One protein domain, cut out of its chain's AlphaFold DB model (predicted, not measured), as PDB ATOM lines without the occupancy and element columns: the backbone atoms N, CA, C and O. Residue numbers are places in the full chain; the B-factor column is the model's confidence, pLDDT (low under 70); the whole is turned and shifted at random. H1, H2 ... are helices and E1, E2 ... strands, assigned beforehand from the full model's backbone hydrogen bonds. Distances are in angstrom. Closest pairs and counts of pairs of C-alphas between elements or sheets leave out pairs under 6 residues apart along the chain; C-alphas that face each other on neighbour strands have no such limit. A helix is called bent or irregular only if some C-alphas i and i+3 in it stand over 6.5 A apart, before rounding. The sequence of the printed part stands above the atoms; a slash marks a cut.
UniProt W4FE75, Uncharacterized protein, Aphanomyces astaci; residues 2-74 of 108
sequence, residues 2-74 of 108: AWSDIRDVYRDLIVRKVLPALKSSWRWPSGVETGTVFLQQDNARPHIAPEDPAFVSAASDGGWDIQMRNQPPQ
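What this domain is: This is residues 2 to 74 of the 108 residues of an uncharacterized protein of Aphanomyces astaci (UniProt W4FE75). Two helices run side by side the same way, a long H1 and a shorter H2, and a narrow ribbon of two parallel strands, E1 and E2, packs on H2 through E2, with E1 near H1. H1 runs along much of the length, with Ala 2 before it at one far end and the link of residues 26 to 35 turning round at the other. The printed part has 73 residues, with two named helices and two named strands in the order H1, E1, H2, E2; the sheet's order is E1, E2, and the class is mixed, helices and strands. It is only just compact, close to loose, with a radius of gyration of the C-alphas of 13.2 A, and elongated, with spans of 46 by 27 by 18 A.

How they stand to each other: Begin at the sheet, where E1, residues 36 to 41, and E2, residues 65 to 70, are parallel neighbours at 28 degrees. Look there for N 37 and O 65, 2.8 A apart, and N 69 and O 39, 2.9 A apart, both within hydrogen-bond range. H2, residues 53 to 63, comes closest to E2 at the C-alphas of Ala 59 and Ile 66, 5.1 A apart. E1, H2 and E2 form a strand-helix-strand unit, two parallel neighbour strands with a helix between them along the chain, and its crossover is right-handed. Go outward to H1, residues 3 to 25, which touches H2 with residues 11 to 19 alone; the closest C-alphas are those of Val 15 and Phe 55, 6.0 A apart. H1 and H2 run the same way at a shallow tilt of 9 degrees. H1 and E1 are near each other, with 5 pairs of C-alphas within 10 A, while H1 and E2 are apart. O i to N i+4 pairs are within hydrogen-bond range in 17 of 19 cases in H1 and 5 of 7 in H2.

Where its parts are: Find C-alpha 36 at (247.283, 296.370, 257.254); from there E1 runs 16.0 A to C-alpha 41. E2 covers 16.5 A and ends at C-alpha 70, at (238.738, 288.114, 267.126). H2 measures 16.3 A and is irregular, with C-alphas 59 and 62 8.6 A apart. H1 begins at C-alpha 3, at (226.479, 295.040, 279.496), and runs 31.3 A; it is only just irregular, with C-alphas 16 and 19 6.7 A apart.

The domain as a whole: The two C-alphas farthest apart are those of Ala 2 and Gly 31, at 46.7 A. The printed part has no cut. The link from E1 to H2, 11 residues, is long, that from H1 to E1 is short, and that from H2 to E2 is tight. The mean pLDDT of the printed part is 93.3; look for values under 70 at residues 3 to 4.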
ATOM      1  N   ALA A   2     224.518 297.884 282.942       70.69
ATOM      2  CA  ALA A   2     224.151 296.930 281.905       70.69
ATOM      3  C   ALA A   2     225.378 296.604 281.040       70.69
ATOM      4  O   ALA A   2     226.320 297.387 280.949       70.69
ATOM      5  N   TRP A   3     225.382 295.441 280.387       64.44
ATOM      6  CA  TRP A   3     226.479 295.040 279.496       64.44
ATOM      7  C   TRP A   3     226.652 295.976 278.291       64.44
ATOM      8  O   TRP A   3     227.752 296.066 277.751       64.44
ATOM      9  N   SER A   4     225.586 296.682 277.895       69.38
ATOM     10  CA  SER A   4     225.639 297.773 276.914       69.38
ATOM     11  C   SER A   4     226.596 298.878 277.354       69.38
ATOM     12  O   SER A   4     227.442 299.294 276.571       69.38
ATOM     13  N   ASP A   5     226.541 299.261 278.630       81.25
ATOM     14  CA  ASP A   5     227.307 300.386 279.170       81.25
ATOM     15  C   ASP A   5     228.813 300.073 279.161       81.25
ATOM     16  O   ASP A   5     229.635 300.921 278.825       81.25
ATOM     17  N   ILE A   6     229.189 298.829 279.478       89.94
ATOM     18  CA  ILE A   6     230.596 298.391 279.478       89.94
ATOM     19  C   ILE A   6     231.136 298.310 278.046       89.94
ATOM     20  O   ILE A   6     232.284 298.679 277.802       89.94
ATOM     21  N   ARG A   7     230.316 297.863 277.088       92.81
ATOM     22  CA  ARG A   7     230.708 297.822 275.674       92.81
ATOM     23  C   ARG A   7     230.942 299.217 275.110       92.81
ATOM     24  O   ARG A   7     231.904 299.412 274.372       92.81
ATOM     25  N   ASP A   8     230.108 300.182 275.480       93.81
ATOM     26  CA  ASP A   8     230.285 301.574 275.063       93.81
ATOM     27  C   ASP A   8     231.561 302.180 275.665       93.81
ATOM     28  O   ASP A   8     232.338 302.809 274.947       93.81
ATOM     29  N   VAL A   9     231.850 301.902 276.942       94.88
ATOM     30  CA  VAL A   9     233.123 302.290 277.578       94.88
ATOM     31  C   VAL A   9     234.321 301.645 276.872       94.88
ATOM     32  O   VAL A   9     235.320 302.320 276.622       94.88
ATOM     33  N   TYR A  10     234.230 300.361 276.520       95.25
ATOM     34  CA  TYR A  10     235.289 299.656 275.796       95.25
ATOM     35  C   TYR A  10     235.516 300.255 274.403       95.25
ATOM     36  O   TYR A  10     236.652 300.571 274.047       95.25
ATOM     37  N   ARG A  11     234.441 300.497 273.640       96.69
ATOM     38  CA  ARG A  11     234.502 301.187 272.342       96.69
ATOM     39  C   ARG A  11     235.205 302.533 272.475       96.69
ATOM     40  O   ARG A  11     236.127 302.826 271.716       96.69
ATOM     41  N   ASP A  12     234.789 303.337 273.446       96.88
ATOM     42  CA  ASP A  12     235.347 304.662 273.687       96.88
ATOM     43  C   ASP A  12     236.834 304.604 274.056       96.88
ATOM     44  O   ASP A  12     237.611 305.448 273.602       96.88
ATOM     45  N   LEU A  13     237.252 303.596 274.826       96.56
ATOM     46  CA  LEU A  13     238.658 303.356 275.139       96.56
ATOM     47  C   LEU A  13     239.461 303.049 273.868       96.56
ATOM     48  O   LEU A  13     240.498 303.676 273.632       96.56
ATOM     49  N   ILE A  14     238.977 302.136 273.021       97.25
ATOM     50  CA  ILE A  14     239.652 301.788 271.766       97.25
ATOM     51  C   ILE A  14     239.764 303.016 270.856       97.25
ATOM     52  O   ILE A  14     240.858 303.365 270.411       97.25
ATOM     53  N   VAL A  15     238.649 303.707 270.622       98.00
ATOM     54  CA  VAL A  15     238.569 304.820 269.668       98.00
ATOM     55  C   VAL A  15     239.344 306.045 270.144       98.00
ATOM     56  O   VAL A  15     240.050 306.667 269.353       98.00
ATOM     57  N   ARG A  16     239.235 306.416 271.425       97.81
ATOM     58  CA  ARG A  16     239.799 307.682 271.928       97.81
ATOM     59  C   ARG A  16     241.183 307.548 272.545       97.81
ATOM     60  O   ARG A  16     241.822 308.574 272.773       97.81
ATOM     61  N   LYS A  17     241.637 306.332 272.867       97.50
ATOM     62  CA  LYS A  17     242.935 306.106 273.524       97.50
ATOM     63  C   LYS A  17     243.830 305.175 272.719       97.50
ATOM     64  O   LYS A  17     244.926 305.588 272.352       97.50
ATOM     65  N   VAL A  18     243.365 303.963 272.411       96.62
ATOM     66  CA  VAL A  18     244.214 302.938 271.779       96.62
ATOM     67  C   VAL A  18     244.573 303.307 270.346       96.62
ATOM     68  O   VAL A  18     245.754 303.337 270.017       96.62
ATOM     69  N   LEU A  19     243.593 303.638 269.501       97.94
ATOM     70  CA  LEU A  19     243.852 303.972 268.098       97.94
ATOM     71  C   LEU A  19     244.769 305.197 267.936       97.94
ATOM     72  O   LEU A  19     245.738 305.091 267.184       97.94
ATOM     73  N   PRO A  20     244.561 306.329 268.641       98.12
ATOM     74  CA  PRO A  20     245.488 307.456 268.571       98.12
ATOM     75  C   PRO A  20     246.912 307.092 269.002       98.12
ATOM     76  O   PRO A  20     247.863 307.433 268.300       98.12
ATOM     77  N   ALA A  21     247.059 306.366 270.117       97.94
ATOM     78  CA  ALA A  21     248.368 305.949 270.616       97.94
ATOM     79  C   ALA A  21     249.069 304.978 269.655       97.94
ATOM     80  O   ALA A  21     250.278 305.084 269.442       97.94
ATOM     81  N   LEU A  22     248.312 304.062 269.042       96.94
ATOM     82  CA  LEU A  22     248.811 303.168 268.005       96.94
ATOM     83  C   LEU A  22     249.322 303.985 266.819       96.94
ATOM     84  O   LEU A  22     250.494 303.869 266.480       96.94
ATOM     85  N   LYS A  23     248.497 304.863 266.237       96.25
ATOM     86  CA  LYS A  23     248.871 305.663 265.058       96.25
ATOM     87  C   LYS A  23     250.098 306.549 265.299       96.25
ATOM     88  O   LYS A  23     250.929 306.681 264.407       96.25
ATOM     89  N   SER A  24     250.246 307.137 266.490       96.88
ATOM     90  CA  SER A  24     251.405 307.987 266.813       96.88
ATOM     91  C   SER A  24     252.699 307.196 267.025       96.88
ATOM     92  O   SER A  24     253.798 307.694 266.758       96.88
ATOM     93  N   SER A  25     252.579 305.972 267.537       95.38
ATOM     94  CA  SER A  25     253.719 305.183 268.015       95.38
ATOM     95  C   SER A  25     254.127 304.081 267.044       95.38
ATOM     96  O   SER A  25     255.220 303.536 267.181       95.38
ATOM     97  N   TRP A  26     253.281 303.761 266.060       95.81
ATOM     98  CA  TRP A  26     253.540 302.704 265.094       95.81
ATOM     99  C   TRP A  26     254.842 302.957 264.337       95.81
ATOM    100  O   TRP A  26     255.185 304.086 263.961       95.81
ATOM    101  N   ARG A  27     255.580 301.875 264.117       95.12
ATOM    102  CA  ARG A  27     256.811 301.856 263.337       95.12
ATOM    103  C   ARG A  27     256.715 300.687 262.382       95.12
ATOM    104  O   ARG A  27     256.545 299.548 262.810       95.12
ATOM    105  N   TRP A  28     256.799 300.983 261.095       94.38
ATOM    106  CA  TRP A  28     256.825 299.939 260.089       94.38
ATOM    107  C   TRP A  28     258.154 299.175 260.138       94.38
ATOM    108  O   TRP A  28     259.195 299.772 260.435       94.38
ATOM    109  N   PRO A  29     258.142 297.866 259.840       92.88
ATOM    110  CA  PRO A  29     259.365 297.120 259.587       92.88
ATOM    111  C   PRO A  29     260.190 297.761 258.465       92.88
ATOM    112  O   PRO A  29     259.651 298.399 257.563       92.88
ATOM    113  N   SER A  30     261.509 297.561 258.498       94.44
ATOM    114  CA  SER A  30     262.408 298.100 257.472       94.44
ATOM    115  C   SER A  30     261.970 297.679 256.064       94.44
ATOM    116  O   SER A  30     261.778 296.493 255.804       94.44
ATOM    117  N   GLY A  31     261.862 298.647 255.153       92.81
ATOM    118  CA  GLY A  31     261.430 298.417 253.770       92.81
ATOM    119  C   GLY A  31     259.912 298.346 253.573       92.81
ATOM    120  O   GLY A  31     259.468 298.088 252.457       92.81
ATOM    121  N   VAL A  32     259.121 298.583 254.621       93.12
ATOM    122  CA  VAL A  32     257.661 298.710 254.559       93.12
ATOM    123  C   VAL A  32     257.285 300.142 254.931       93.12
ATOM    124  O   VAL A  32     257.745 300.663 255.941       93.12
ATOM    125  N   GLU A  33     256.446 300.785 254.123       88.50
ATOM    126  CA  GLU A  33     255.962 302.155 254.381       88.50
ATOM    127  C   GLU A  33     254.461 302.197 254.695       88.50
ATOM    128  O   GLU A  33     253.957 303.181 255.234       88.50
ATOM    129  N   THR A  34     253.741 301.120 254.370       92.94
ATOM    130  CA  THR A  34     252.299 300.976 254.580       92.94
ATOM    131  C   THR A  34     251.895 299.501 254.617       92.94
ATOM    132  O   THR A  34     252.631 298.634 254.140       92.94
ATOM    133  N   GLY A  35     250.718 299.210 255.162       94.69
ATOM    134  CA  GLY A  35     250.147 297.871 255.235       94.69
ATOM    135  C   GLY A  35     248.931 297.816 256.154       94.69
ATOM    136  O   GLY A  35     248.524 298.824 256.732       94.69
ATOM    137  N   THR A  36     248.374 296.617 256.311       96.75
ATOM    138  CA  THR A  36     247.283 296.370 257.254       96.75
ATOM    139  C   THR A  36     247.839 296.138 258.656       96.75
ATOM    140  O   THR A  36     248.722 295.301 258.855       96.75
ATOM    141  N   VAL A  37     247.292 296.838 259.646       96.75
ATOM    142  CA  VAL A  37     247.551 296.590 261.066       96.75
ATOM    143  C   VAL A  37     246.402 295.777 261.645       96.75
ATOM    144  O   VAL A  37     245.252 296.207 261.611       96.75
ATOM    145  N   PHE A  38     246.703 294.615 262.217       95.75
ATOM    146  CA  PHE A  38     245.696 293.792 262.883       95.75
ATOM    147  C   PHE A  38     245.672 294.070 264.387       95.75
ATOM    148  O   PHE A  38     246.662 293.849 265.081       95.75
ATOM    149  N   LEU A  39     244.528 294.536 264.889       95.56
ATOM    150  CA  LEU A  39     244.256 294.697 266.315       95.56
ATOM    151  C   LEU A  39     243.500 293.464 266.820       95.56
ATOM    152  O   LEU A  39     242.328 293.272 266.498       95.56
ATOM    153  N   GLN A  40     244.170 292.614 267.591       94.31
ATOM    154  CA  GLN A  40     243.568 291.394 268.127       94.31
ATOM    155  C   GLN A  40     242.811 291.659 269.439       94.31
ATOM    156  O   GLN A  40     243.285 292.404 270.293       94.31
ATOM    157  N   GLN A  41     241.664 290.999 269.611       92.62
ATOM    158  CA  GLN A  41     240.916 290.892 270.871       92.62
ATOM    159  C   GLN A  41     240.352 289.467 271.041       92.62
ATOM    160  O   GLN A  41     240.259 288.716 270.067       92.62
ATOM    161  N   ASP A  42     239.942 289.089 272.253       89.88
ATOM    162  CA  ASP A  42     239.198 287.843 272.491       89.88
ATOM    163  C   ASP A  42     237.674 288.033 272.277       89.88
ATOM    164  O   ASP A  42     237.206 289.110 271.903       89.88
ATOM    165  N   ASN A  43     236.879 286.986 272.528       88.62
ATOM    166  CA  ASN A  43     235.415 287.026 272.395       88.62
ATOM    167  C   ASN A  43     234.673 287.370 273.705       88.62
ATOM    168  O   ASN A  43     233.534 286.926 273.900       88.62
ATOM    169  N   ALA A  44     235.282 288.117 274.630       87.00
ATOM    170  CA  ALA A  44     234.599 288.552 275.842       87.00
ATOM    171  C   ALA A  44     233.347 289.387 275.509       87.00
ATOM    172  O   ALA A  44     233.329 290.214 274.604       87.00
ATOM    173  N   ARG A  45     232.265 289.196 276.276       86.25
ATOM    174  CA  ARG A  45     230.956 289.840 276.019       86.25
ATOM    175  C   ARG A  45     230.979 291.376 275.870       86.25
ATOM    176  O   ARG A  45     230.138 291.888 275.118       86.25
ATOM    177  N   PRO A  46     231.843 292.123 276.588       86.88
ATOM    178  CA  PRO A  46     231.930 293.573 276.434       86.88
ATOM    179  C   PRO A  46     232.667 294.032 275.175       86.88
ATOM    180  O   PRO A  46     232.592 295.211 274.851       86.88
ATOM    181  N   HIS A  47     233.370 293.147 274.470       90.81
ATOM    182  CA  HIS A  47     234.099 293.518 273.264       90.81
ATOM    183  C   HIS A  47     233.154 293.903 272.126       90.81
ATOM    184  O   HIS A  47     231.994 293.472 272.059       90.81
ATOM    185  N   ILE A  48     233.649 294.779 271.256       94.25
ATOM    186  CA  ILE A  48     232.909 295.262 270.091       94.25
ATOM    187  C   ILE A  48     233.072 294.292 268.923       94.25
ATOM    188  O   ILE A  48     234.050 293.552 268.849       94.25
ATOM    189  N   ALA A  49     232.113 294.293 268.003       93.75
ATOM    190  CA  ALA A  49     232.288 293.588 266.741       93.75
ATOM    191  C   ALA A  49     233.403 294.268 265.919       93.75
ATOM    192  O   ALA A  49     233.517 295.496 265.983       93.75
ATOM    193  N   PRO A  50     234.186 293.523 265.119       94.88
ATOM    194  CA  PRO A  50     235.161 294.119 264.204       94.88
ATOM    195  C   PRO A  50     234.571 295.168 263.254       94.88
ATOM    196  O   PRO A  50     235.262 296.095 262.837       94.88
ATOM    197  N   GLU A  51     233.283 295.038 262.943       96.38
ATOM    198  CA  GLU A  51     232.516 295.921 262.068       96.38
ATOM    199  C   GLU A  51     231.867 297.102 262.811       96.38
ATOM    200  O   GLU A  51     231.041 297.809 262.230       96.38
ATOM    201  N   ASP A  52     232.190 297.326 264.092       96.81
ATOM    202  CA  ASP A  52     231.639 298.445 264.857       96.81
ATOM    203  C   ASP A  52     231.902 299.780 264.125       96.81
ATOM    204  O   ASP A  52     233.062 300.126 263.876       96.81
ATOM    205  N   PRO A  53     230.858 300.556 263.767       97.44
ATOM    206  CA  PRO A  53     231.019 301.707 262.877       97.44
ATOM    207  C   PRO A  53     231.961 302.787 263.416       97.44
ATOM    208  O   PRO A  53     232.690 303.413 262.645       97.44
ATOM    209  N   ALA A  54     231.963 303.007 264.734       97.69
ATOM    210  CA  ALA A  54     232.827 304.005 265.353       97.69
ATOM    211  C   ALA A  54     234.292 303.564 265.309       97.69
ATOM    212  O   ALA A  54     235.171 304.379 265.024       97.69
ATOM    213  N   PHE A  55     234.547 302.272 265.539       97.94
ATOM    214  CA  PHE A  55     235.870 301.694 265.352       97.94
ATOM    215  C   PHE A  55     236.319 301.802 263.894       97.94
ATOM    216  O   PHE A  55     237.363 302.394 263.651       97.94
ATOM    217  N   VAL A  56     235.533 301.313 262.927       98.12
ATOM    218  CA  VAL A  56     235.907 301.305 261.498       98.12
ATOM    219  C   VAL A  56     236.214 302.717 260.990       98.12
ATOM    220  O   VAL A  56     237.216 302.933 260.303       98.12
ATOM    221  N   SER A  57     235.396 303.702 261.370       98.12
ATOM    222  CA  SER A  57     235.631 305.098 260.992       98.12
ATOM    223  C   SER A  57     236.940 305.632 261.577       98.12
ATOM    224  O   SER A  57     237.718 306.252 260.858       98.12
ATOM    225  N   ALA A  58     237.212 305.387 262.860       98.12
ATOM    226  CA  ALA A  58     238.436 305.864 263.502       98.12
ATOM    227  C   ALA A  58     239.680 305.093 263.033       98.12
ATOM    228  O   ALA A  58     240.766 305.660 262.944       98.12
ATOM    229  N   ALA A  59     239.532 303.809 262.722       97.81
ATOM    230  CA  ALA A  59     240.583 302.919 262.254       97.81
ATOM    231  C   ALA A  59     241.070 303.279 260.844       97.81
ATOM    232  O   ALA A  59     242.265 303.174 260.584       97.81
ATOM    233  N   SER A  60     240.170 303.754 259.977       97.62
ATOM    234  CA  SER A  60     240.486 304.162 258.597       97.62
ATOM    235  C   SER A  60     240.906 305.629 258.442       97.62
ATOM    236  O   SER A  60     241.465 306.025 257.417       97.62
ATOM    237  N   ASP A  61     240.672 306.450 259.469       96.88
ATOM    238  CA  ASP A  61     241.015 307.870 259.444       96.88
ATOM    239  C   ASP A  61     242.515 308.109 259.195       96.88
ATOM    240  O   ASP A  61     243.372 307.427 259.767       96.88
ATOM    241  N   GLY A  62     242.835 309.096 258.357       94.50
ATOM    242  CA  GLY A  62     244.211 309.431 257.980       94.50
ATOM    243  C   GLY A  62     244.886 308.429 257.036       94.50
ATOM    244  O   GLY A  62     246.113 308.399 256.984       94.50
ATOM    245  N   GLY A  63     244.118 307.606 256.310       95.25
ATOM    246  CA  GLY A  63     244.649 306.641 255.335       95.25
ATOM    247  C   GLY A  63     245.190 305.350 255.954       95.25
ATOM    248  O   GLY A  63     245.919 304.612 255.296       95.25
ATOM    249  N   TRP A  64     244.849 305.087 257.214       97.56
ATOM    250  CA  TRP A  64     245.208 303.855 257.909       97.56
ATOM    251  C   TRP A  64     244.334 302.680 257.449       97.56
ATOM    252  O   TRP A  64     243.162 302.848 257.133       97.56
ATOM    253  N   ASP A  65     244.896 301.472 257.461       97.62
ATOM    254  CA  ASP A  65     244.149 300.216 257.325       97.62
ATOM    255  C   ASP A  65     244.347 299.406 258.608       97.62
ATOM    256  O   ASP A  65     245.279 298.610 258.730       97.62
ATOM    257  N   ILE A  66     243.522 299.687 259.618       98.25
ATOM    258  CA  ILE A  66     243.545 298.974 260.899       98.25
ATOM    259  C   ILE A  66     242.310 298.074 260.968       98.25
ATOM    260  O   ILE A  66     241.177 298.550 260.904       98.25
ATOM    261  N   GLN A  67     242.519 296.771 261.134       97.88
ATOM    262  CA  GLN A  67     241.456 295.770 261.167       97.88
ATOM    263  C   GLN A  67     241.436 295.049 262.504       97.88
ATOM    264  O   GLN A  67     242.448 294.519 262.960       97.88
ATOM    265  N   MET A  68     240.260 294.976 263.115       96.56
ATOM    266  CA  MET A  68     240.071 294.202 264.332       96.56
ATOM    267  C   MET A  68     239.912 292.716 264.002       96.56
ATOM    268  O   MET A  68     239.251 292.347 263.030       96.56
ATOM    269  N   ARG A  69     240.535 291.846 264.799       94.44
ATOM    270  CA  ARG A  69     240.450 290.390 264.650       94.44
ATOM    271  C   ARG A  69     240.121 289.744 265.981       94.44
ATOM    272  O   ARG A  69     240.810 289.955 266.975       94.44
ATOM    273  N   ASN A  70     239.087 288.915 265.970       91.88
ATOM    274  CA  ASN A  70     238.738 288.114 267.126       91.88
ATOM    275  C   ASN A  70     239.553 286.825 267.121       91.88
ATOM    276  O   ASN A  70     239.669 286.141 266.102       91.88
ATOM    277  N   GLN A  71     240.094 286.485 268.279       90.19
ATOM    278  CA  GLN A  71     240.732 285.204 268.527       90.19
ATOM    279  C   GLN A  71     239.711 284.058 268.445       90.19
ATOM    280  O   GLN A  71     238.531 284.265 268.752       90.19
ATOM    281  N   PRO A  72     240.125 282.833 268.080       87.75
ATOM    282  CA  PRO A  72     239.276 281.657 268.228       87.75
ATOM    283  C   PRO A  72     238.774 281.480 269.677       87.75
ATOM    284  O   PRO A  72     239.491 281.806 270.629       87.75
ATOM    285  N   PRO A  73     237.536 280.991 269.885       86.06
ATOM    286  CA  PRO A  73     237.003 280.777 271.227       86.06
ATOM    287  C   PRO A  73     237.858 279.805 272.054       86.06
ATOM    288  O   PRO A  73     238.228 278.745 271.565       86.06
ATOM    289  N   GLN A  74     238.079 280.139 273.333       83.31
ATOM    290  CA  GLN A  74     238.793 279.298 274.313       83.31
ATOM    291  C   GLN A  74     240.246 278.958 273.939       83.31
ATOM    292  O   GLN A  74     240.746 277.906 274.324       83.31
TER     293      GLN A  74